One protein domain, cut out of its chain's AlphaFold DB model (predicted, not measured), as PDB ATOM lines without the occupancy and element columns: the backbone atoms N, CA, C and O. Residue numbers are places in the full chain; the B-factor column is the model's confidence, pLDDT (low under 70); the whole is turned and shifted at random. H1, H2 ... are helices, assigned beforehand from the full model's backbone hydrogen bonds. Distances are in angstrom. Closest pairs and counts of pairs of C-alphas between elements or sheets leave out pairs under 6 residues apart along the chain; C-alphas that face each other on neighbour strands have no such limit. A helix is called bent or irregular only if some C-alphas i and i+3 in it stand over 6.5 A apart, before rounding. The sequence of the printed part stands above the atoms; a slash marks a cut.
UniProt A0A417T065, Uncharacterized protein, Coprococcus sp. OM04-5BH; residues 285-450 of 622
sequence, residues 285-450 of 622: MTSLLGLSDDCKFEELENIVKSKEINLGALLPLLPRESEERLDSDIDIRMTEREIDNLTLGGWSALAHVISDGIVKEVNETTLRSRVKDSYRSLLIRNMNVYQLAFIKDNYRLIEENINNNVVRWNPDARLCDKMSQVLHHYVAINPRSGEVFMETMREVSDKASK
ATOM      1  N   MET A 285      80.483  46.543-150.151       69.75
ATOM      2  CA  MET A 285      80.659  47.776-149.362       69.75
ATOM      3  C   MET A 285      80.430  47.576-147.861       69.75
ATOM      4  O   MET A 285      81.003  48.315-147.061       69.75
ATOM      5  N   THR A 286      79.633  46.581-147.464       77.69
ATOM      6  CA  THR A 286      79.264  46.325-146.059       77.69
ATOM      7  C   THR A 286      80.504  46.111-145.183       77.69
ATOM      8  O   THR A 286      80.709  46.829-144.206       77.69
ATOM      9  N   SER A 287      81.406  45.218-145.600       79.19
ATOM     10  CA  SER A 287      82.652  44.942-144.869       79.19
ATOM     11  C   SER A 287      83.636  46.124-144.883       79.19
ATOM     12  O   SER A 287      84.289  46.410-143.878       79.19
ATOM     13  N   LEU A 288      83.721  46.862-145.996       84.75
ATOM     14  CA  LEU A 288      84.614  48.018-146.131       84.75
ATOM     15  C   LEU A 288      84.205  49.176-145.214       84.75
ATOM     16  O   LEU A 288      85.074  49.830-144.632       84.75
ATOM     17  N   LEU A 289      82.895  49.386-145.056       87.75
ATOM     18  CA  LEU A 289      82.298  50.380-144.164       87.75
ATOM     19  C   LEU A 289      82.302  49.954-142.687       87.75
ATOM     20  O   LEU A 289      81.916  50.755-141.841       87.75
ATOM     21  N   GLY A 290      82.731  48.730-142.350       87.69
ATOM     22  CA  GLY A 290      82.671  48.219-140.974       87.69
ATOM     23  C   GLY A 290      81.233  48.012-140.494       87.69
ATOM     24  O   GLY A 290      80.890  48.365-139.360       87.69
ATOM     25  N   LEU A 291      80.378  47.514-141.390       87.81
ATOM     26  CA  LEU A 291      79.006  47.133-141.099       87.81
ATOM     27  C   LEU A 291      78.915  45.614-140.897       87.81
ATOM     28  O   LEU A 291      79.563  44.856-141.615       87.81
ATOM     29  N   SER A 292      78.077  45.182-139.956       83.44
ATOM     30  CA  SER A 292      77.738  43.777-139.735       83.44
ATOM     31  C   SER A 292      76.798  43.237-140.820       83.44
ATOM     32  O   SER A 292      76.304  43.992-141.663       83.44
ATOM     33  N   ASP A 293      76.499  41.935-140.781       78.75
ATOM     34  CA  ASP A 293      75.569  41.269-141.714       78.75
ATOM     35  C   ASP A 293      74.170  41.920-141.745       78.75
ATOM     36  O   ASP A 293      73.476  41.873-142.761       78.75
ATOM     37  N   ASP A 294      73.769  42.573-140.649       76.12
ATOM     38  CA  ASP A 294      72.512  43.323-140.527       76.12
ATOM     39  C   ASP A 294      72.647  44.800-140.964       76.12
ATOM     40  O   ASP A 294      71.768  45.626-140.700       76.12
ATOM     41  N   CYS A 295      73.757  45.151-141.620       77.88
ATOM     42  CA  CYS A 295      74.114  46.497-142.070       77.88
ATOM     43  C   CYS A 295      74.146  47.549-140.941       77.88
ATOM     44  O   CYS A 295      73.780  48.708-141.157       77.88
ATOM     45  N   LYS A 296      74.583  47.163-139.733       85.19
ATOM     46  CA  LYS A 296      74.780  48.066-138.581       85.19
ATOM     47  C   LYS A 296      76.266  48.227-138.265       85.19
ATOM     48  O   LYS A 296      77.048  47.334-138.545       85.19
ATOM     49  N   PHE A 297      76.674  49.356-137.688       88.19
ATOM     50  CA  PHE A 297      78.090  49.603-137.385       88.19
ATOM     51  C   PHE A 297      78.632  48.602-136.352       88.19
ATOM     52  O   PHE A 297      78.181  48.593-135.207       88.19
ATOM     53  N   GLU A 298      79.651  47.824-136.720       88.44
ATOM     54  CA  GLU A 298      80.263  46.816-135.838       88.44
ATOM     55  C   GLU A 298      80.828  47.434-134.548       88.44
ATOM     56  O   GLU A 298      80.758  46.850-133.467       88.44
ATOM     57  N   GLU A 299      81.353  48.657-134.630       86.81
ATOM     58  CA  GLU A 299      81.874  49.383-133.468       86.81
ATOM     59  C   GLU A 299      80.769  49.683-132.435       86.81
ATOM     60  O   GLU A 299      81.026  49.631-131.231       86.81
ATOM     61  N   LEU A 300      79.524  49.935-132.871       86.31
ATOM     62  CA  LEU A 300      78.384  50.078-131.953       86.31
ATOM     63  C   LEU A 300      78.067  48.752-131.257       86.31
ATOM     64  O   LEU A 300      77.802  48.753-130.054       86.31
ATOM     65  N   GLU A 301      78.150  47.625-131.969       85.00
ATOM     66  CA  GLU A 301      77.987  46.298-131.361       85.00
ATOM     67  C   GLU A 301      79.024  46.049-130.273       85.00
ATOM     68  O   GLU A 301      78.693  45.567-129.189       85.00
ATOM     69  N   ASN A 302      80.281  46.396-130.548       86.81
ATOM     70  CA  ASN A 302      81.381  46.233-129.605       86.81
ATOM     71  C   ASN A 302      81.181  47.099-128.357       86.81
ATOM     72  O   ASN A 302      81.407  46.629-127.241       86.81
ATOM     73  N   ILE A 303      80.688  48.333-128.518       87.06
ATOM     74  CA  ILE A 303      80.343  49.210-127.393       87.06
ATOM     75  C   ILE A 303      79.243  48.576-126.538       87.06
ATOM     76  O   ILE A 303      79.409  48.496-125.322       87.06
ATOM     77  N   VAL A 304      78.167  48.071-127.148       86.44
ATOM     78  CA  VAL A 304      77.073  47.403-126.422       86.44
ATOM     79  C   VAL A 304      77.572  46.147-125.698       86.44
ATOM     80  O   VAL A 304      77.286  45.977-124.515       86.44
ATOM     81  N   LYS A 305      78.368  45.298-126.361       83.19
ATOM     82  CA  LYS A 305      78.940  44.068-125.778       83.19
ATOM     83  C   LYS A 305      79.913  44.352-124.629       83.19
ATOM     84  O   LYS A 305      80.007  43.556-123.702       83.19
ATOM     85  N   SER A 306      80.621  45.482-124.667       82.69
ATOM     86  CA  SER A 306      81.563  45.883-123.609       82.69
ATOM     87  C   SER A 306      80.890  46.366-122.318       82.69
ATOM     88  O   SER A 306      81.571  46.576-121.313       82.69
ATOM     89  N   LYS A 307      79.566  46.564-122.324       81.50
ATOM     90  CA  LYS A 307      78.821  46.982-121.137       81.50
ATOM     91  C   LYS A 307      78.572  45.787-120.231       81.50
ATOM     92  O   LYS A 307      77.810  44.885-120.567       81.50
ATOM     93  N   GLU A 308      79.164  45.816-119.041       74.69
ATOM     94  CA  GLU A 308      78.797  44.886-117.977       74.69
ATOM     95  C   GLU A 308      77.392  45.218-117.472       74.69
ATOM     96  O   GLU A 308      77.170  46.193-116.753       74.69
ATOM     97  N   ILE A 309      76.422  44.395-117.863       76.62
ATOM     98  CA  ILE A 309      75.046  44.502-117.391       76.62
ATOM     99  C   ILE A 309      74.820  43.382-116.390       76.62
ATOM    100  O   ILE A 309      74.738  42.209-116.755       76.62
ATOM    101  N   ASN A 310      74.684  43.742-115.115       77.75
ATOM    102  CA  ASN A 310      74.370  42.782-114.063       77.75
ATOM    103  C   ASN A 310      72.877  42.414-114.088       77.75
ATOM    104  O   ASN A 310      72.098  42.793-113.212       77.75
ATOM    105  N   LEU A 311      72.472  41.683-115.127       74.00
ATOM    106  CA  LEU A 311      71.101  41.209-115.316       74.00
ATOM    107  C   LEU A 311      70.613  40.361-114.140       74.00
ATOM    108  O   LEU A 311      69.455  40.486-113.761       74.00
ATOM    109  N   GLY A 312      71.491  39.575-113.510       73.81
ATOM    110  CA  GLY A 312      71.147  38.781-112.327       73.81
ATOM    111  C   GLY A 312      70.670  39.630-111.142       73.81
ATOM    112  O   GLY A 312      69.767  39.220-110.419       73.81
ATOM    113  N   ALA A 313      71.208  40.842-110.970       76.25
ATOM    114  CA  ALA A 313      70.753  41.779-109.940       76.25
ATOM    115  C   ALA A 313      69.500  42.580-110.344       76.25
ATOM    116  O   ALA A 313      68.744  43.007-109.474       76.25
ATOM    117  N   LEU A 314      69.275  42.796-111.645       79.81
ATOM    118  CA  LEU A 314      68.194  43.646-112.163       79.81
ATOM    119  C   LEU A 314      66.894  42.870-112.437       79.81
ATOM    120  O   LEU A 314      65.810  43.388-112.183       79.81
ATOM    121  N   LEU A 315      66.986  41.618-112.891       76.81
ATOM    122  CA  LEU A 315      65.845  40.737-113.180       76.81
ATOM    123  C   LEU A 315      64.894  40.511-111.984       76.81
ATOM    124  O   LEU A 315      63.677  40.454-112.194       76.81
ATOM    125  N   PRO A 316      65.374  40.382-110.730       77.81
ATOM    126  CA  PRO A 316      64.505  40.277-109.555       77.81
ATOM    127  C   PRO A 316      63.739  41.560-109.220       77.81
ATOM    128  O   PRO A 316      62.754  41.495-108.493       77.81
ATOM    129  N   LEU A 317      64.190  42.715-109.724       80.44
ATOM    130  CA  LEU A 317      63.605  44.026-109.432       80.44
ATOM    131  C   LEU A 317      62.491  44.419-110.414       80.44
ATOM    132  O   LEU A 317      61.804  45.413-110.184       80.44
ATOM    133  N   LEU A 318      62.317  43.666-111.506       83.94
ATOM    134  CA  LEU A 318      61.264  43.921-112.487       83.94
ATOM    135  C   LEU A 318      59.882  43.520-111.930       83.94
ATOM    136  O   LEU A 318      59.793  42.504-111.234       83.94
ATOM    137  N   PRO A 319      58.803  44.271-112.242       80.88
ATOM    138  CA  PRO A 319      57.427  43.874-111.921       80.88
ATOM    139  C   PRO A 319      57.113  42.482-112.485       80.88
ATOM    140  O   PRO A 319      57.687  42.113-113.502       80.88
ATOM    141  N   ARG A 320      56.229  41.693-111.853       77.94
ATOM    142  CA  ARG A 320      55.900  40.332-112.323       77.94
ATOM    143  C   ARG A 320      54.413  40.017-112.252       77.94
ATOM    144  O   ARG A 320      53.738  40.435-111.314       77.94
ATOM    145  N   GLU A 321      53.938  39.238-113.223       68.38
ATOM    146  CA  GLU A 321      52.579  38.680-113.237       68.38
ATOM    147  C   GLU A 321      52.439  37.459-112.299       68.38
ATOM    148  O   GLU A 321      51.363  37.223-111.748       68.38
ATOM    149  N   SER A 322      53.528  36.713-112.049       66.94
ATOM    150  CA  SER A 322      53.572  35.542-111.154       66.94
ATOM    151  C   SER A 322      54.869  35.474-110.319       66.94
ATOM    152  O   SER A 322      55.880  36.087-110.660       66.94
ATOM    153  N   GLU A 323      54.863  34.715-109.213       61.03
ATOM    154  CA  GLU A 323      56.047  34.485-108.353       61.03
ATOM    155  C   GLU A 323      57.094  33.526-108.969       61.03
ATOM    156  O   GLU A 323      58.077  33.171-108.312       61.03
ATOM    157  N   GLU A 324      56.924  33.092-110.225       60.41
ATOM    158  CA  GLU A 324      57.887  32.204-110.880       60.41
ATOM    159  C   GLU A 324      59.266  32.879-111.022       60.41
ATOM    160  O   GLU A 324      59.407  34.067-111.341       60.41
ATOM    161  N   ARG A 325      60.327  32.119-110.722       58.91
ATOM    162  CA  ARG A 325      61.705  32.620-110.770       58.91
ATOM    163  C   ARG A 325      62.193  32.685-112.216       58.91
ATOM    164  O   ARG A 325      62.503  31.659-112.803       58.91
ATOM    165  N   LEU A 326      62.348  33.899-112.739       61.44
ATOM    166  CA  LEU A 326      63.300  34.195-113.813       61.44
ATOM    167  C   LEU A 326      64.710  34.198-113.202       61.44
ATOM    168  O   LEU A 326      65.082  35.179-112.557       61.44
ATOM    169  N   ASP A 327      65.451  33.100-113.343       58.81
ATOM    170  CA  ASP A 327      66.885  33.038-113.020       58.81
ATOM    171  C   ASP A 327      67.706  33.232-114.302       58.81
ATOM    172  O   ASP A 327      67.301  32.783-115.378       58.81
ATOM    173  N   SER A 328      68.867  33.885-114.201       52.94
ATOM    174  CA  SER A 328      69.732  34.197-115.355       52.94
ATOM    175  C   SER A 328      70.291  32.957-116.069       52.94
ATOM    176  O   SER A 328      70.723  33.066-117.216       52.94
ATOM    177  N   ASP A 329      70.249  31.799-115.404       51.25
ATOM    178  CA  ASP A 329      70.753  30.505-115.884       51.25
ATOM    179  C   ASP A 329      69.656  29.570-116.422       51.25
ATOM    180  O   ASP A 329      69.941  28.433-116.805       51.25
ATOM    181  N   ILE A 330      68.393  30.008-116.455       53.94
ATOM    182  CA  ILE A 330      67.314  29.180-116.996       53.94
ATOM    183  C   ILE A 330      67.345  29.269-118.527       53.94
ATOM    184  O   ILE A 330      67.330  30.355-119.109       53.94
ATOM    185  N   ASP A 331      67.365  28.105-119.179       51.91
ATOM    186  CA  ASP A 331      67.310  27.921-120.634       51.91
ATOM    187  C   ASP A 331      65.888  28.243-121.150       51.91
ATOM    188  O   ASP A 331      65.107  27.384-121.563       51.91
ATOM    189  N   ILE A 332      65.496  29.510-121.005       59.09
ATOM    190  CA  ILE A 332      64.160  30.008-121.310       59.09
ATOM    191  C   ILE A 332      64.100  30.366-122.794       59.09
ATOM    192  O   ILE A 332      64.516  31.444-123.223       59.09
ATOM    193  N   ARG A 333      63.510  29.469-123.587       63.62
ATOM    194  CA  ARG A 333      63.137  29.729-124.987       63.62
ATOM    195  C   ARG A 333      61.847  30.550-125.068       63.62
ATOM    196  O   ARG A 333      60.852  30.089-125.613       63.62
ATOM    197  N   MET A 334      61.850  31.745-124.482       70.00
ATOM    198  CA  MET A 334      60.734  32.693-124.573       70.00
ATOM    199  C   MET A 334      61.063  33.808-125.559       70.00
ATOM    200  O   MET A 334      62.196  34.289-125.637       70.00
ATOM    201  N   THR A 335      60.071  34.217-126.335       73.75
ATOM    202  CA  THR A 335      60.107  35.413-127.176       73.75
ATOM    203  C   THR A 335      60.217  36.675-126.316       73.75
ATOM    204  O   THR A 335      59.816  36.679-125.153       73.75
ATOM    205  N   GLU A 336      60.730  37.773-126.879       75.31
ATOM    206  CA  GLU A 336      60.785  39.072-126.184       75.31
ATOM    207  C   GLU A 336      59.413  39.474-125.625       75.31
ATOM    208  O   GLU A 336      59.303  39.865-124.469       75.31
ATOM    209  N   ARG A 337      58.349  39.271-126.410       79.38
ATOM    210  CA  ARG A 337      56.967  39.568-126.016       79.38
ATOM    211  C   ARG A 337      56.497  38.744-124.817       79.38
ATOM    212  O   ARG A 337      55.740  39.240-123.993       79.38
ATOM    213  N   GLU A 338      56.918  37.489-124.721       78.62
ATOM    214  CA  GLU A 338      56.577  36.625-123.590       78.62
ATOM    215  C   GLU A 338      57.327  37.037-122.317       78.62
ATOM    216  O   GLU A 338      56.730  37.056-121.242       78.62
ATOM    217  N   ILE A 339      58.601  37.431-122.435       79.69
ATOM    218  CA  ILE A 339      59.390  37.975-121.315       79.69
ATOM    219  C   ILE A 339      58.794  39.308-120.843       79.69
ATOM    220  O   ILE A 339      58.673  39.555-119.641       79.69
ATOM    221  N   ASP A 340      58.383  40.161-121.778       83.25
ATOM    222  CA  ASP A 340      57.799  41.462-121.461       83.25
ATOM    223  C   ASP A 340      56.423  41.317-120.797       83.25
ATOM    224  O   ASP A 340      56.155  41.973-119.797       83.25
ATOM    225  N   ASN A 341      55.585  40.379-121.258       82.56
ATOM    226  CA  ASN A 341      54.318  40.055-120.595       82.56
ATOM    227  C   ASN A 341      54.538  39.560-119.155       82.56
ATOM    228  O   ASN A 341      53.928  40.096-118.231       82.56
ATOM    229  N   LEU A 342      55.461  38.608-118.949       81.19
ATOM    230  CA  LEU A 342      55.798  38.105-117.610       81.19
ATOM    231  C   LEU A 342      56.274  39.214-116.672       81.19
ATOM    232  O   LEU A 342      55.999  39.172-115.471       81.19
ATOM    233  N   THR A 343      57.007  40.184-117.218       82.88
ATOM    234  CA  THR A 343      57.573  41.303-116.460       82.88
ATOM    235  C   THR A 343      56.674  42.547-116.432       82.88
ATOM    236  O   THR A 343      57.112  43.613-115.999       82.88
ATOM    237  N   LEU A 344      55.422  42.439-116.899       84.50
ATOM    238  CA  LEU A 344      54.467  43.550-117.028       84.50
ATOM    239  C   LEU A 344      55.056  44.784-117.754       84.50
ATOM    240  O   LEU A 344      54.813  45.923-117.354       84.50
ATOM    241  N   GLY A 345      55.863  44.567-118.797       84.06
ATOM    242  CA  GLY A 345      56.566  45.611-119.557       84.06
ATOM    243  C   GLY A 345      57.906  46.056-118.952       84.06
ATOM    244  O   GLY A 345      58.527  47.006-119.428       84.06
ATOM    245  N   GLY A 346      58.352  45.428-117.860       85.94
ATOM    246  CA  GLY A 346      59.586  45.789-117.164       85.94
ATOM    247  C   GLY A 346      60.854  45.489-117.967       85.94
ATOM    248  O   GLY A 346      61.845  46.207-117.837       85.94
ATOM    249  N   TRP A 347      60.828  44.452-118.805       85.44
ATOM    250  CA  TRP A 347      61.964  44.056-119.634       85.44
ATOM    251  C   TRP A 347      62.279  45.093-120.717       85.44
ATOM    252  O   TRP A 347      63.415  45.569-120.796       85.44
ATOM    253  N   SER A 348      61.274  45.498-121.497       85.50
ATOM    254  CA  SER A 348      61.411  46.547-122.511       85.50
ATOM    255  C   SER A 348      61.762  47.894-121.879       85.50
ATOM    256  O   SER A 348      62.661  48.585-122.361       85.50
ATOM    257  N   ALA A 349      61.152  48.243-120.740       86.19
ATOM    258  CA  ALA A 349      61.489  49.458-119.997       86.19
ATOM    259  C   ALA A 349      62.961  49.486-119.543       86.19
ATOM    260  O   ALA A 349      63.633  50.511-119.679       86.19
ATOM    261  N   LEU A 350      63.485  48.364-119.037       87.62
ATOM    262  CA  LEU A 350      64.890  48.242-118.641       87.62
ATOM    263  C   LEU A 350      65.827  48.389-119.845       87.62
ATOM    264  O   LEU A 350      66.797  49.147-119.782       87.62
ATOM    265  N   ALA A 351      65.520  47.697-120.942       86.81
ATOM    266  CA  ALA A 351      66.284  47.797-122.178       86.81
ATOM    267  C   ALA A 351      66.292  49.236-122.723       86.81
ATOM    268  O   ALA A 351      67.349  49.739-123.102       86.81
ATOM    269  N   HIS A 352      65.158  49.944-122.671       87.62
ATOM    270  CA  HIS A 352      65.080  51.358-123.036       87.62
ATOM    271  C   HIS A 352      65.993  52.231-122.172       87.62
ATOM    272  O   HIS A 352      66.820  52.955-122.722       87.62
ATOM    273  N   VAL A 353      65.923  52.124-120.841       88.62
ATOM    274  CA  VAL A 353      66.766  52.923-119.930       88.62
ATOM    275  C   VAL A 353      68.259  52.683-120.169       88.62
ATOM    276  O   VAL A 353      69.038  53.639-120.215       88.62
ATOM    277  N   ILE A 354      68.667  51.423-120.338       88.69
ATOM    278  CA  ILE A 354      70.070  51.073-120.595       88.69
ATOM    279  C   ILE A 354      70.500  51.590-121.974       88.69
ATOM    280  O   ILE A 354      71.559  52.210-122.086       88.69
ATOM    281  N   SER A 355      69.679  51.388-123.007       89.38
ATOM    282  CA  SER A 355      69.963  51.856-124.370       89.38
ATOM    283  C   SER A 355      70.101  53.382-124.441       89.38
ATOM    284  O   SER A 355      71.068  53.869-125.019       89.38
ATOM    285  N   ASP A 356      69.238  54.144-123.761       88.69
ATOM    286  CA  ASP A 356      69.340  55.606-123.649       88.69
ATOM    287  C   ASP A 356      70.619  56.050-122.930       88.69
ATOM    288  O   ASP A 356      71.226  57.058-123.301       88.69
ATOM    289  N   GLY A 357      71.041  55.307-121.901       88.62
ATOM    290  CA  GLY A 357      72.322  55.515-121.227       88.62
ATOM    291  C   GLY A 357      73.504  55.337-122.181       88.62
ATOM    292  O   GLY A 357      74.351  56.223-122.276       88.62
ATOM    293  N   ILE A 358      73.513  54.244-122.951       88.06
ATOM    294  CA  ILE A 358      74.550  53.961-123.955       88.06
ATOM    295  C   ILE A 358      74.553  55.036-125.051       88.06
ATOM    296  O   ILE A 358      75.612  55.545-125.405       88.06
ATOM    297  N   VAL A 359      73.384  55.437-125.563       88.75
ATOM    298  CA  VAL A 359      73.263  56.487-126.591       88.75
ATOM    299  C   VAL A 359      73.792  57.827-126.079       88.75
ATOM    300  O   VAL A 359      74.449  58.547-126.833       88.75
ATOM    301  N   LYS A 360      73.533  58.184-124.813       87.69
ATOM    302  CA  LYS A 360      74.105  59.393-124.199       87.69
ATOM    303  C   LYS A 360      75.621  59.305-124.118       87.69
ATOM    304  O   LYS A 360      76.283  60.242-124.542       87.69
ATOM    305  N   GLU A 361      76.143  58.179-123.648       86.44
ATOM    306  CA  GLU A 361      77.578  57.963-123.478       86.44
ATOM    307  C   GLU A 361      78.337  57.999-124.809       86.44
ATOM    308  O   GLU A 361      79.359  58.668-124.916       86.44
ATOM    309  N   VAL A 362      77.816  57.355-125.863       85.50
ATOM    310  CA  VAL A 362      78.393  57.415-127.224       85.50
ATOM    311  C   VAL A 362      78.505  58.858-127.724       85.50
ATOM    312  O   VAL A 362      79.410  59.187-128.490       85.50
ATOM    313  N   ASN A 363      77.608  59.728-127.261       83.50
ATOM    314  CA  ASN A 363      77.570  61.142-127.599       83.50
ATOM    315  C   ASN A 363      78.317  62.050-126.608       83.50
ATOM    316  O   ASN A 363      78.401  63.257-126.845       83.50
ATOM    317  N   GLU A 364      78.899  61.508-125.537       88.62
ATOM    318  CA  GLU A 364      79.797  62.257-124.658       88.62
ATOM    319  C   GLU A 364      81.097  62.599-125.389       88.62
ATOM    320  O   GLU A 364      81.629  61.813-126.172       88.62
ATOM    321  N   THR A 365      81.648  63.783-125.118       83.44
ATOM    322  CA  THR A 365      82.783  64.355-125.860       83.44
ATOM    323  C   THR A 365      83.999  63.432-125.944       83.44
ATOM    324  O   THR A 365      84.646  63.366-126.989       83.44
ATOM    325  N   THR A 366      84.315  62.709-124.871       87.38
ATOM    326  CA  THR A 366      85.477  61.812-124.796       87.38
ATOM    327  C   THR A 366      85.279  60.536-125.613       87.38
ATOM    328  O   THR A 366      86.133  60.198-126.437       87.38
ATOM    329  N   LEU A 367      84.155  59.836-125.428       87.19
ATOM    330  CA  LEU A 367      83.860  58.604-126.157       87.19
ATOM    331  C   LEU A 367      83.573  58.888-127.637       87.19
ATOM    332  O   LEU A 367      84.117  58.192-128.496       87.19
ATOM    333  N   ARG A 368      82.822  59.952-127.944       90.19
ATOM    334  CA  ARG A 368      82.529  60.378-129.319       90.19
ATOM    335  C   ARG A 368      83.807  60.639-130.113       90.19
ATOM    336  O   ARG A 368      83.913  60.183-131.248       90.19
ATOM    337  N   SER A 369      84.798  61.315-129.518       90.19
ATOM    338  CA  SER A 369      86.099  61.545-130.169       90.19
ATOM    339  C   SER A 369      86.823  60.234-130.471       90.19
ATOM    340  O   SER A 369      87.308  60.044-131.581       90.19
ATOM    341  N   ARG A 370      86.849  59.295-129.515       90.50
ATOM    342  CA  ARG A 370      87.498  57.989-129.700       90.50
ATOM    343  C   ARG A 370      86.843  57.178-130.819       90.50
ATOM    344  O   ARG A 370      87.548  56.605-131.644       90.50
ATOM    345  N   VAL A 371      85.510  57.137-130.846       90.62
ATOM    346  CA  VAL A 371      84.736  56.443-131.887       90.62
ATOM    347  C   VAL A 371      84.996  57.076-133.252       90.62
ATOM    348  O   VAL A 371      85.285  56.363-134.210       90.62
ATOM    349  N   LYS A 372      84.980  58.411-133.326       92.69
ATOM    350  CA  LYS A 372      85.295  59.165-134.543       92.69
ATOM    351  C   LYS A 372      86.690  58.834-135.086       92.69
ATOM    352  O   LYS A 372      86.821  58.538-136.271       92.69
ATOM    353  N   ASP A 373      87.716  58.828-134.237       92.31
ATOM    354  CA  ASP A 373      89.094  58.532-134.653       92.31
ATOM    355  C   ASP A 373      89.291  57.059-135.053       92.31
ATOM    356  O   ASP A 373      89.942  56.771-136.066       92.31
ATOM    357  N   SER A 374      88.692  56.131-134.298       92.06
ATOM    358  CA  SER A 374      88.700  54.689-134.593       92.06
ATOM    359  C   SER A 374      88.060  54.410-135.954       92.06
ATOM    360  O   SER A 374      88.683  53.823-136.845       92.06
ATOM    361  N   TYR A 375      86.852  54.934-136.162       94.00
ATOM    362  CA  TYR A 375      86.095  54.724-137.386       94.00
ATOM    363  C   TYR A 375      86.744  55.402-138.596       94.00
ATOM    364  O   TYR A 375      86.882  54.790-139.654       94.00
ATOM    365  N   ARG A 376      87.258  56.628-138.440       93.12
ATOM    366  CA  ARG A 376      88.045  57.296-139.486       93.12
ATOM    367  C   ARG A 376      89.244  56.453-139.925       93.12
ATOM    368  O   ARG A 376      89.512  56.347-141.121       93.12
ATOM    369  N   SER A 377      89.960  55.867-138.969       92.00
ATOM    370  CA  SER A 377      91.128  55.024-139.248       92.00
ATOM    371  C   SER A 377      90.739  53.742-139.986       92.00
ATOM    372  O   SER A 377      91.450  53.327-140.901       92.00
ATOM    373  N   LEU A 378      89.596  53.148-139.636       92.12
ATOM    374  CA  LEU A 378      89.035  51.990-140.331       92.12
ATOM    375  C   LEU A 378      88.724  52.312-141.798       92.12
ATOM    376  O   LEU A 378      89.194  51.594-142.680       92.12
ATOM    377  N   LEU A 379      88.017  53.416-142.065       90.81
ATOM    378  CA  LEU A 379      87.650  53.817-143.430       90.81
ATOM    379  C   LEU A 379      88.886  54.038-144.315       90.81
ATOM    380  O   LEU A 379      88.946  53.519-145.425       90.81
ATOM    381  N   ILE A 380      89.894  54.761-143.813       88.81
ATOM    382  CA  ILE A 380      91.135  55.052-144.559       88.81
ATOM    383  C   ILE A 380      91.970  53.784-144.788       88.81
ATOM    384  O   ILE A 380      92.672  53.668-145.790       88.81
ATOM    385  N   ARG A 381      91.920  52.823-143.860       88.50
ATOM    386  CA  ARG A 381      92.637  51.551-143.998       88.50
ATOM    387  C   ARG A 381      91.988  50.641-145.037       88.50
ATOM    388  O   ARG A 381      92.703  49.978-145.785       88.50
ATOM    389  N   ASN A 382      90.661  50.580-145.036       87.75
ATOM    390  CA  ASN A 382      89.907  49.633-145.846       87.75
ATOM    391  C   ASN A 382      89.682  50.138-147.278       87.75
ATOM    392  O   ASN A 382      89.563  49.322-148.187       87.75
ATOM    393  N   MET A 383      89.632  51.458-147.488       86.62
ATOM    394  CA  MET A 383      89.254  52.053-148.769       86.62
ATOM    395  C   MET A 383      90.299  53.022-149.324       86.62
ATOM    396  O   MET A 383      90.966  53.759-148.601       86.62
ATOM    397  N   ASN A 384      90.401  53.047-150.650       87.25
ATOM    398  CA  ASN A 384      91.156  54.028-151.410       87.25
ATOM    399  C   ASN A 384      90.365  55.344-151.581       87.25
ATOM    400  O   ASN A 384      89.171  55.445-151.299       87.25
ATOM    401  N   VAL A 385      91.041  56.380-152.064       89.25
ATOM    402  CA  VAL A 385      90.510  57.740-152.206       89.25
ATOM    403  C   VAL A 385      89.335  57.816-153.192       89.25
ATOM    404  O   VAL A 385      88.396  58.570-152.950       89.25
ATOM    405  N   TYR A 386      89.319  57.003-154.254       86.69
ATOM    406  CA  TYR A 386      88.192  56.956-155.195       86.69
ATOM    407  C   TYR A 386      86.964  56.259-154.598       86.69
ATOM    408  O   TYR A 386      85.850  56.743-154.776       86.69
ATOM    409  N   GLN A 387      87.156  55.173-153.843       85.75
ATOM    410  CA  GLN A 387      86.098  54.501-153.078       85.75
ATOM    411  C   GLN A 387      85.471  55.444-152.046       85.75
ATOM    412  O   GLN A 387      84.252  55.561-151.955       85.75
ATOM    413  N   LEU A 388      86.303  56.175-151.303       89.25
ATOM    414  CA  LEU A 388      85.832  57.149-150.320       89.25
ATOM    415  C   LEU A 388      85.111  58.332-150.978       89.25
ATOM    416  O   LEU A 388      84.119  58.811-150.438       89.25
ATOM    417  N   ALA A 389      85.566  58.793-152.147       88.50
ATOM    418  CA  ALA A 389      84.863  59.822-152.911       88.50
ATOM    419  C   ALA A 389      83.507  59.318-153.433       88.50
ATOM    420  O   ALA A 389      82.522  60.043-153.363       88.50
ATOM    421  N   PHE A 390      83.421  58.058-153.867       86.50
ATOM    422  CA  PHE A 390      82.172  57.443-154.323       86.50
ATOM    423  C   PHE A 390      81.082  57.418-153.236       86.50
ATOM    424  O   PHE A 390      79.898  57.571-153.546       86.50
ATOM    425  N   ILE A 391      81.462  57.284-151.957       87.75
ATOM    426  CA  ILE A 391      80.524  57.369-150.824       87.75
ATOM    427  C   ILE A 391      79.791  58.711-150.813       87.75
ATOM    428  O   ILE A 391      78.600  58.740-150.525       87.75
ATOM    429  N   LYS A 392      80.462  59.816-151.152       88.00
ATOM    430  CA  LYS A 392      79.842  61.146-151.190       88.00
ATOM    431  C   LYS A 392      78.683  61.195-152.186       88.00
ATOM    432  O   LYS A 392      77.608  61.691-151.853       88.00
ATOM    433  N   ASP A 393      78.888  60.623-153.370       83.31
ATOM    434  CA  ASP A 393      77.894  60.601-154.448       83.31
ATOM    435  C   ASP A 393      76.726  59.642-154.151       83.31
ATOM    436  O   ASP A 393      75.621  59.829-154.658       83.31
ATOM    437  N   ASN A 394      76.944  58.648-153.280       85.94
ATOM    438  CA  ASN A 394      75.979  57.589-152.955       85.94
ATOM    439  C   ASN A 394      75.526  57.596-151.487       85.94
ATOM    440  O   ASN A 394      74.902  56.644-151.018       85.94
ATOM    441  N   TYR A 395      75.801  58.680-150.758       85.88
ATOM    442  CA  TYR A 395      75.602  58.765-149.312       85.88
ATOM    443  C   TYR A 395      74.163  58.435-148.896       85.88
ATOM    444  O   TYR A 395      73.947  57.702-147.935       85.88
ATOM    445  N   ARG A 396      73.170  58.925-149.655       85.56
ATOM    446  CA  ARG A 396      71.744  58.672-149.378       85.56
ATOM    447  C   ARG A 396      71.378  57.194-149.471       85.56
ATOM    448  O   ARG A 396      70.659  56.703-148.616       85.56
ATOM    449  N   LEU A 397      71.894  56.488-150.477       83.31
ATOM    450  CA  LEU A 397      71.629  55.058-150.653       83.31
ATOM    451  C   LEU A 397      72.238  54.242-149.508       83.31
ATOM    452  O   LEU A 397      71.617  53.304-149.016       83.31
ATOM    453  N   ILE A 398      73.435  54.623-149.054       84.25
ATOM    454  CA  ILE A 398      74.107  53.990-147.912       84.25
ATOM    455  C   ILE A 398      73.313  54.242-146.623       84.25
ATOM    456  O   ILE A 398      73.045  53.307-145.873       84.25
ATOM    457  N   GLU A 399      72.889  55.484-146.389       85.81
ATOM    458  CA  GLU A 399      72.067  55.871-145.240       85.81
ATOM    459  C   GLU A 399      70.723  55.127-145.218       85.81
ATOM    460  O   GLU A 399      70.328  54.587-144.185       85.81
ATOM    461  N   GLU A 400      70.038  55.038-146.360       83.69
ATOM    462  CA  GLU A 400      68.805  54.263-146.504       83.69
ATOM    463  C   GLU A 400      69.035  52.775-146.214       83.69
ATOM    464  O   GLU A 400      68.245  52.169-145.492       83.69
ATOM    465  N   ASN A 401      70.126  52.183-146.709       79.88
ATOM    466  CA  ASN A 401      70.440  50.775-146.466       79.88
ATOM    467  C   ASN A 401      70.728  50.493-144.977       79.88
ATOM    468  O   ASN A 401      70.234  49.515-144.418       79.88
ATOM    469  N   ILE A 402      71.465  51.378-144.300       81.44
ATOM    470  CA  ILE A 402      71.734  51.260-142.858       81.44
ATOM    471  C   ILE A 402      70.433  51.393-142.056       81.44
ATOM    472  O   ILE A 402      70.207  50.636-141.110       81.44
ATOM    473  N   ASN A 403      69.550  52.321-142.431       79.94
ATOM    474  CA  ASN A 403      68.318  52.591-141.687       79.94
ATOM    475  C   ASN A 403      67.220  51.539-141.918       79.94
ATOM    476  O   ASN A 403      66.485  51.222-140.984       79.94
ATOM    477  N   ASN A 404      67.117  50.980-143.127       77.00
ATOM    478  CA  ASN A 404      66.029  50.072-143.506       77.00
ATOM    479  C   ASN A 404      66.276  48.604-143.120       77.00
ATOM    480  O   ASN A 404      65.322  47.824-143.082       77.00
ATOM    481  N   ASN A 405      67.519  48.211-142.820       72.62
ATOM    482  CA  ASN A 405      67.812  46.841-142.403       72.62
ATOM    483  C   ASN A 405      67.419  46.573-140.945       72.62
ATOM    484  O   ASN A 405      67.690  47.361-140.028       72.62
ATOM    485  N   VAL A 406      66.775  45.420-140.755       67.62
ATOM    486  CA  VAL A 406      66.280  44.933-139.467       67.62
ATOM    487  C   VAL A 406      67.318  44.000-138.859       67.62
ATOM    488  O   VAL A 406      67.764  43.063-139.515       67.62
ATOM    489  N   VAL A 407      67.662  44.240-137.593       68.62
ATOM    490  CA  VAL A 407      68.564  43.371-136.823       68.62
ATOM    491  C   VAL A 407      67.944  41.982-136.691       68.62
ATOM    492  O   VAL A 407      66.794  41.851-136.257       68.62
ATOM    493  N   ARG A 408      68.689  40.941-137.067       67.06
ATOM    494  CA  ARG A 408      68.219  39.558-137.001       67.06
ATOM    495  C   ARG A 408      68.243  39.075-135.559       67.06
ATOM    496  O   ARG A 408      69.270  39.073-134.886       67.06
ATOM    497  N   TRP A 409      67.083  38.636-135.089       66.00
ATOM    498  CA  TRP A 409      66.917  38.138-133.732       66.00
ATOM    499  C   TRP A 409      67.157  36.630-133.672       66.00
ATOM    500  O   TRP A 409      66.603  35.892-134.491       66.00
ATOM    501  N   ASN A 410      67.943  36.160-132.697       73.62
ATOM    502  CA  ASN A 410      68.101  34.729-132.451       73.62
ATOM    503  C   ASN A 410      67.120  34.270-131.354       73.62
ATOM    504  O   ASN A 410      67.357  34.532-130.168       73.62
ATOM    505  N   PRO A 411      66.041  33.546-131.708       65.56
ATOM    506  CA  PRO A 411      65.042  33.104-130.743       65.56
ATOM    507  C   PRO A 411      65.561  32.086-129.724       65.56
ATOM    508  O   PRO A 411      64.994  32.005-128.632       65.56
ATOM    509  N   ASP A 412      66.655  31.386-130.024       69.56
ATOM    510  CA  ASP A 412      67.233  30.333-129.182       69.56
ATOM    511  C   ASP A 412      68.363  30.831-128.257       69.56
ATOM    512  O   ASP A 412      69.018  30.032-127.588       69.56
ATOM    513  N   ALA A 413      68.622  32.143-128.204       72.38
ATOM    514  CA  ALA A 413      69.657  32.719-127.342       72.38
ATOM    515  C   ALA A 413      69.293  32.655-125.841       72.38
ATOM    516  O   ALA A 413      68.118  32.627-125.477       72.38
ATOM    517  N   ARG A 414      70.285  32.678-124.941       74.69
ATOM    518  CA  ARG A 414      70.027  32.761-123.488       74.69
ATOM    519  C   ARG A 414      69.468  34.130-123.108       74.69
ATOM    520  O   ARG A 414      69.640  35.096-123.842       74.69
ATOM    521  N   LEU A 415      68.847  34.249-121.932       73.81
ATOM    522  CA  LEU A 415      68.211  35.497-121.480       73.81
ATOM    523  C   LEU A 415      69.177  36.701-121.466       73.81
ATOM    524  O   LEU A 415      68.815  37.788-121.916       73.81
ATOM    525  N   CYS A 416      70.422  36.507-121.021       73.00
ATOM    526  CA  CYS A 416      71.443  37.562-121.052       73.00
ATOM    527  C   CYS A 416      71.851  37.953-122.480       73.00
ATOM    528  O   CYS A 416      71.972  39.139-122.789       73.00
ATOM    529  N   ASP A 417      71.984  36.971-123.369       77.62
ATOM    530  CA  ASP A 417      72.305  37.201-124.779       77.62
ATOM    531  C   ASP A 417      71.139  37.888-125.509       77.62
ATOM    532  O   ASP A 417      71.360  38.752-126.358       77.62
ATOM    533  N   LYS A 418      69.890  37.577-125.133       79.44
ATOM    534  CA  LYS A 418      68.684  38.262-125.616       79.44
ATOM    535  C   LYS A 418      68.675  39.730-125.206       79.44
ATOM    536  O   LYS A 418      68.375  40.567-126.049       79.44
ATOM    537  N   MET A 419      69.041  40.067-123.962       81.06
ATOM    538  CA  MET A 419      69.175  41.475-123.559       81.06
ATOM    539  C   MET A 419      70.239  42.184-124.402       81.06
ATOM    540  O   MET A 419      69.994  43.280-124.892       81.06
ATOM    541  N   SER A 420      71.394  41.554-124.630       81.31
ATOM    542  CA  SER A 420      72.439  42.128-125.489       81.31
ATOM    543  C   SER A 420      71.944  42.375-126.924       81.31
ATOM    544  O   SER A 420      72.186  43.447-127.475       81.31
ATOM    545  N   GLN A 421      71.174  41.443-127.502       80.69
ATOM    546  CA  GLN A 421      70.559  41.601-128.829       80.69
ATOM    547  C   GLN A 421      69.510  42.723-128.871       80.69
ATOM    548  O   GLN A 421      69.511  43.514-129.812       80.69
ATOM    549  N   VAL A 422      68.645  42.828-127.855       82.31
ATOM    550  CA  VAL A 422      67.635  43.901-127.748       82.31
ATOM    551  C   VAL A 422      68.311  45.265-127.597       82.31
ATOM    552  O   VAL A 422      67.927  46.227-128.258       82.31
ATOM    553  N   LEU A 423      69.363  45.354-126.783       86.38
ATOM    554  CA  LEU A 423      70.134  46.584-126.625       86.38
ATOM    555  C   LEU A 423      70.867  46.964-127.902       86.38
ATOM    556  O   LEU A 423      70.843  48.134-128.274       86.38
ATOM    557  N   HIS A 424      71.474  45.997-128.591       84.44
ATOM    558  CA  HIS A 424      72.073  46.248-129.893       84.44
ATOM    559  C   HIS A 424      71.022  46.793-130.865       84.44
ATOM    560  O   HIS A 424      71.257  47.826-131.482       84.44
ATOM    561  N   HIS A 425      69.838  46.179-130.926       83.81
ATOM    562  CA  HIS A 425      68.737  46.654-131.756       83.81
ATOM    563  C   HIS A 425      68.328  48.095-131.416       83.81
ATOM    564  O   HIS A 425      68.372  48.953-132.296       83.81
ATOM    565  N   TYR A 426      67.995  48.394-130.156       85.50
ATOM    566  CA  TYR A 426      67.561  49.734-129.742       85.50
ATOM    567  C   TYR A 426      68.638  50.804-129.912       85.50
ATOM    568  O   TYR A 426      68.321  51.927-130.303       85.50
ATOM    569  N   VAL A 427      69.906  50.472-129.664       86.69
ATOM    570  CA  VAL A 427      71.014  51.397-129.910       86.69
ATOM    571  C   VAL A 427      71.211  51.597-131.411       86.69
ATOM    572  O   VAL A 427      71.353  52.737-131.830       86.69
ATOM    573  N   ALA A 428      71.172  50.548-132.235       82.06
ATOM    574  CA  ALA A 428      71.453  50.625-133.670       82.06
ATOM    575  C   ALA A 428      70.349  51.308-134.498       82.06
ATOM    576  O   ALA A 428      70.645  51.881-135.545       82.06
ATOM    577  N   ILE A 429      69.087  51.261-134.059       80.06
ATOM    578  CA  ILE A 429      67.981  51.988-134.714       80.06
ATOM    579  C   ILE A 429      67.855  53.441-134.236       80.06
ATOM    580  O   ILE A 429      67.076  54.205-134.807       80.06
ATOM    581  N   ASN A 430      68.571  53.834-133.177       84.50
ATOM    582  CA  ASN A 430      68.514  55.194-132.657       84.50
ATOM    583  C   ASN A 430      69.310  56.145-133.574       84.50
ATOM    584  O   ASN A 430      70.525  55.998-133.685       84.50
ATOM    585  N   PRO A 431      68.697  57.184-134.170       80.69
ATOM    586  CA  PRO A 431      69.417  58.084-135.075       80.69
ATOM    587  C   PRO A 431      70.627  58.782-134.430       80.69
ATOM    588  O   PRO A 431      71.592  59.116-135.113       80.69
ATOM    589  N   ARG A 432      70.604  58.993-133.105       84.56
ATOM    590  CA  ARG A 432      71.668  59.702-132.377       84.56
ATOM    591  C   ARG A 432      72.923  58.867-132.143       84.56
ATOM    592  O   ARG A 432      73.977  59.441-131.909       84.56
ATOM    593  N   SER A 433      72.837  57.539-132.140       84.50
ATOM    594  CA  SER A 433      74.021  56.679-131.975       84.50
ATOM    595  C   SER A 433      74.802  56.551-133.287       84.50
ATOM    596  O   SER A 433      76.031  56.526-133.269       84.50
ATOM    597  N   GLY A 434      74.098  56.523-134.424       84.25
ATOM    598  CA  GLY A 434      74.684  56.462-135.764       84.25
ATOM    599  C   GLY A 434      75.271  57.791-136.251       84.25
ATOM    600  O   GLY A 434      76.140  57.788-137.121       84.25
ATOM    601  N   GLU A 435      74.845  58.923-135.682       87.81
ATOM    602  CA  GLU A 435      75.236  60.268-136.127       87.81
ATOM    603  C   GLU A 435      76.760  60.455-136.196       87.81
ATOM    604  O   GLU A 435      77.264  60.939-137.206       87.81
ATOM    605  N   VAL A 436      77.516  60.000-135.188       89.62
ATOM    606  CA  VAL A 436      78.988  60.116-135.181       89.62
ATOM    607  C   VAL A 436      79.643  59.380-136.358       89.62
ATOM    608  O   VAL A 436      80.601  59.886-136.945       89.62
ATOM    609  N   PHE A 437      79.119  58.218-136.750       91.56
ATOM    610  CA  PHE A 437      79.636  57.428-137.870       91.56
ATOM    611  C   PHE A 437      79.296  58.085-139.202       91.56
ATOM    612  O   PHE A 437      80.165  58.240-140.059       91.56
ATOM    613  N   MET A 438      78.049  58.529-139.347       90.56
ATOM    614  CA  MET A 438      77.554  59.207-140.540       90.56
ATOM    615  C   MET A 438      78.268  60.549-140.776       90.56
ATOM    616  O   MET A 438      78.701  60.834-141.894       90.56
ATOM    617  N   GLU A 439      78.485  61.342-139.722       91.75
ATOM    618  CA  GLU A 439      79.300  62.563-139.769       91.75
ATOM    619  C   GLU A 439      80.742  62.269-140.184       91.75
ATOM    620  O   GLU A 439      81.273  62.919-141.083       91.75
ATOM    621  N   THR A 440      81.371  61.271-139.559       93.44
ATOM    622  CA  THR A 440      82.756  60.889-139.865       93.44
ATOM    623  C   THR A 440      82.892  60.415-141.309       93.44
ATOM    624  O   THR A 440      83.822  60.816-142.008       93.44
ATOM    625  N   MET A 441      81.944  59.606-141.785       92.94
ATOM    626  CA  MET A 441      81.888  59.134-143.165       92.94
ATOM    627  C   MET A 441      81.770  60.308-144.143       92.94
ATOM    628  O   MET A 441      82.539  60.383-145.102       92.94
ATOM    629  N   ARG A 442      80.874  61.265-143.865       93.25
ATOM    630  CA  ARG A 442      80.716  62.479-144.674       93.25
ATOM    631  C   ARG A 442      82.010  63.290-144.712       93.25
ATOM    632  O   ARG A 442      82.509  63.568-145.797       93.25
ATOM    633  N   GLU A 443      82.609  63.574-143.556       93.00
ATOM    634  CA  GLU A 443      83.871  64.319-143.458       93.00
ATOM    635  C   GLU A 443      85.020  63.665-144.243       93.00
ATOM    636  O   GLU A 443      85.791  64.359-144.910       93.00
ATOM    637  N   VAL A 444      85.161  62.338-144.160       92.88
ATOM    638  CA  VAL A 444      86.207  61.592-144.875       92.88
ATOM    639  C   VAL A 444      85.926  61.566-146.378       92.88
ATOM    640  O   VAL A 444      86.838  61.830-147.161       92.88
ATOM    641  N   SER A 445      84.678  61.316-146.785       91.81
ATOM    642  CA  SER A 445      84.274  61.297-148.199       91.81
ATOM    643  C   SER A 445      84.438  62.662-148.877       91.81
ATOM    644  O   SER A 445      84.920  62.743-150.008       91.81
ATOM    645  N   ASP A 446      84.151  63.755-148.163       92.81
ATOM    646  CA  ASP A 446      84.351  65.117-148.657       92.81
ATOM    647  C   ASP A 446      85.830  65.432-148.876       92.81
ATOM    648  O   ASP A 446      86.193  66.018-149.897       92.81
ATOM    649  N   LYS A 447      86.704  65.030-147.946       92.06
ATOM    650  CA  LYS A 447      88.157  65.189-148.108       92.06
ATOM    651  C   LYS A 447      88.698  64.327-149.248       92.06
ATOM    652  O   LYS A 447      89.526  64.801-150.022       92.06
ATOM    653  N   ALA A 448      88.217  63.092-149.374       91.44
ATOM    654  CA  ALA A 448      88.617  62.187-150.445       91.44
ATOM    655  C   ALA A 448      88.201  62.718-151.824       91.44
ATOM    656  O   ALA A 448      89.012  62.716-152.742       91.44
ATOM    657  N   SER A 449      86.989  63.266-151.953       91.12
ATOM    658  CA  SER A 449      86.515  63.920-153.182       91.12
ATOM    659  C   SER A 449      87.455  65.041-153.635       91.12
ATOM    660  O   SER A 449      87.837  65.065-154.799       91.12
ATOM    661  N   LYS A 450      87.922  65.901-152.722       91.12
ATOM    662  CA  LYS A 450      88.892  66.955-153.073       91.12
ATOM    663  C   LYS A 450      90.251  66.395-153.506       91.12
ATOM    664  O   LYS A 450      90.887  66.936-154.403       91.12
TER     665      LYS A 450
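What this domain is: This is residues 285 to 450 of the 622 residues of an uncharacterized protein of Coprococcus sp. OM04-5BH (UniProt A0A417T065). This is a rod of crossed helices: H5 and H9 run roughly end to end along it, H8 crosses H5 with H2 packed on H8, and H6 and H7a cross H9. Small H3 and H4 and the loop of residues 318 to 335 make the end away from H7a. The printed part has 166 residues with nine named helices, H1 to H9 in chain order, and no named strand: all helix. It is only just compact, close to loose, with a radius of gyration of the C-alphas of 18.4 A and spans of 64 by 29 by 21 A.

How they stand to each other: H1, residues 285 to 288, touches no helix. H2, residues 298 to 305, touches H8, residues 415 to 428, the closest C-alphas being Glu 301 and His 424, 6.1 A. H3, residues 311 to 317, is near H5, residues 346 to 362. H4, residues 336 to 342, touches H5 only at the corner, C-alphas Asp 340 and Trp 347 being closest, 5.2 A. H5 touches H8 at a steep tilt of 50 degrees, the closest C-alphas being Ser 355 and Val 427, 5.7 A. H6, residues 365 to 382, touches H9, residues 431 to 450, at a steep tilt of 47 degrees, C-alphas Lys 372 and Thr 440 being closest, 6.1 A. H7, residues 385 to 404, assigned as one helix by its hydrogen bonds, is bent, C-alphas 393 and 396 being 8.2 A apart; its arms are H7a, residues 385 to 393, and H7b, residues 396 to 404. H9 is only just irregular, C-alphas 433 and 436 being 6.8 A apart. H7a touches H9, C-alphas Ala 389 and Ser 449 being closest, 4.4 A. Of O i to N i+4 pairs, 1 of 3 is within hydrogen-bond range in H3, against 2 of 4 for i+3.

Where its parts are: H1 begins at C-alpha 285 (80.659, 47.776, -149.362). H5 is 24.3 A long, H6 25.8 A and H9 28.0 A, ending at C-alpha 450 (88.892, 66.955, -153.073).

The domain as a whole: The C-alphas farthest apart, Glu 323 and Lys 450, are 64.3 A apart. The printed part has no cut; the link H3 to H4 is long. Low confidence, under 70, includes residues 321 to 333.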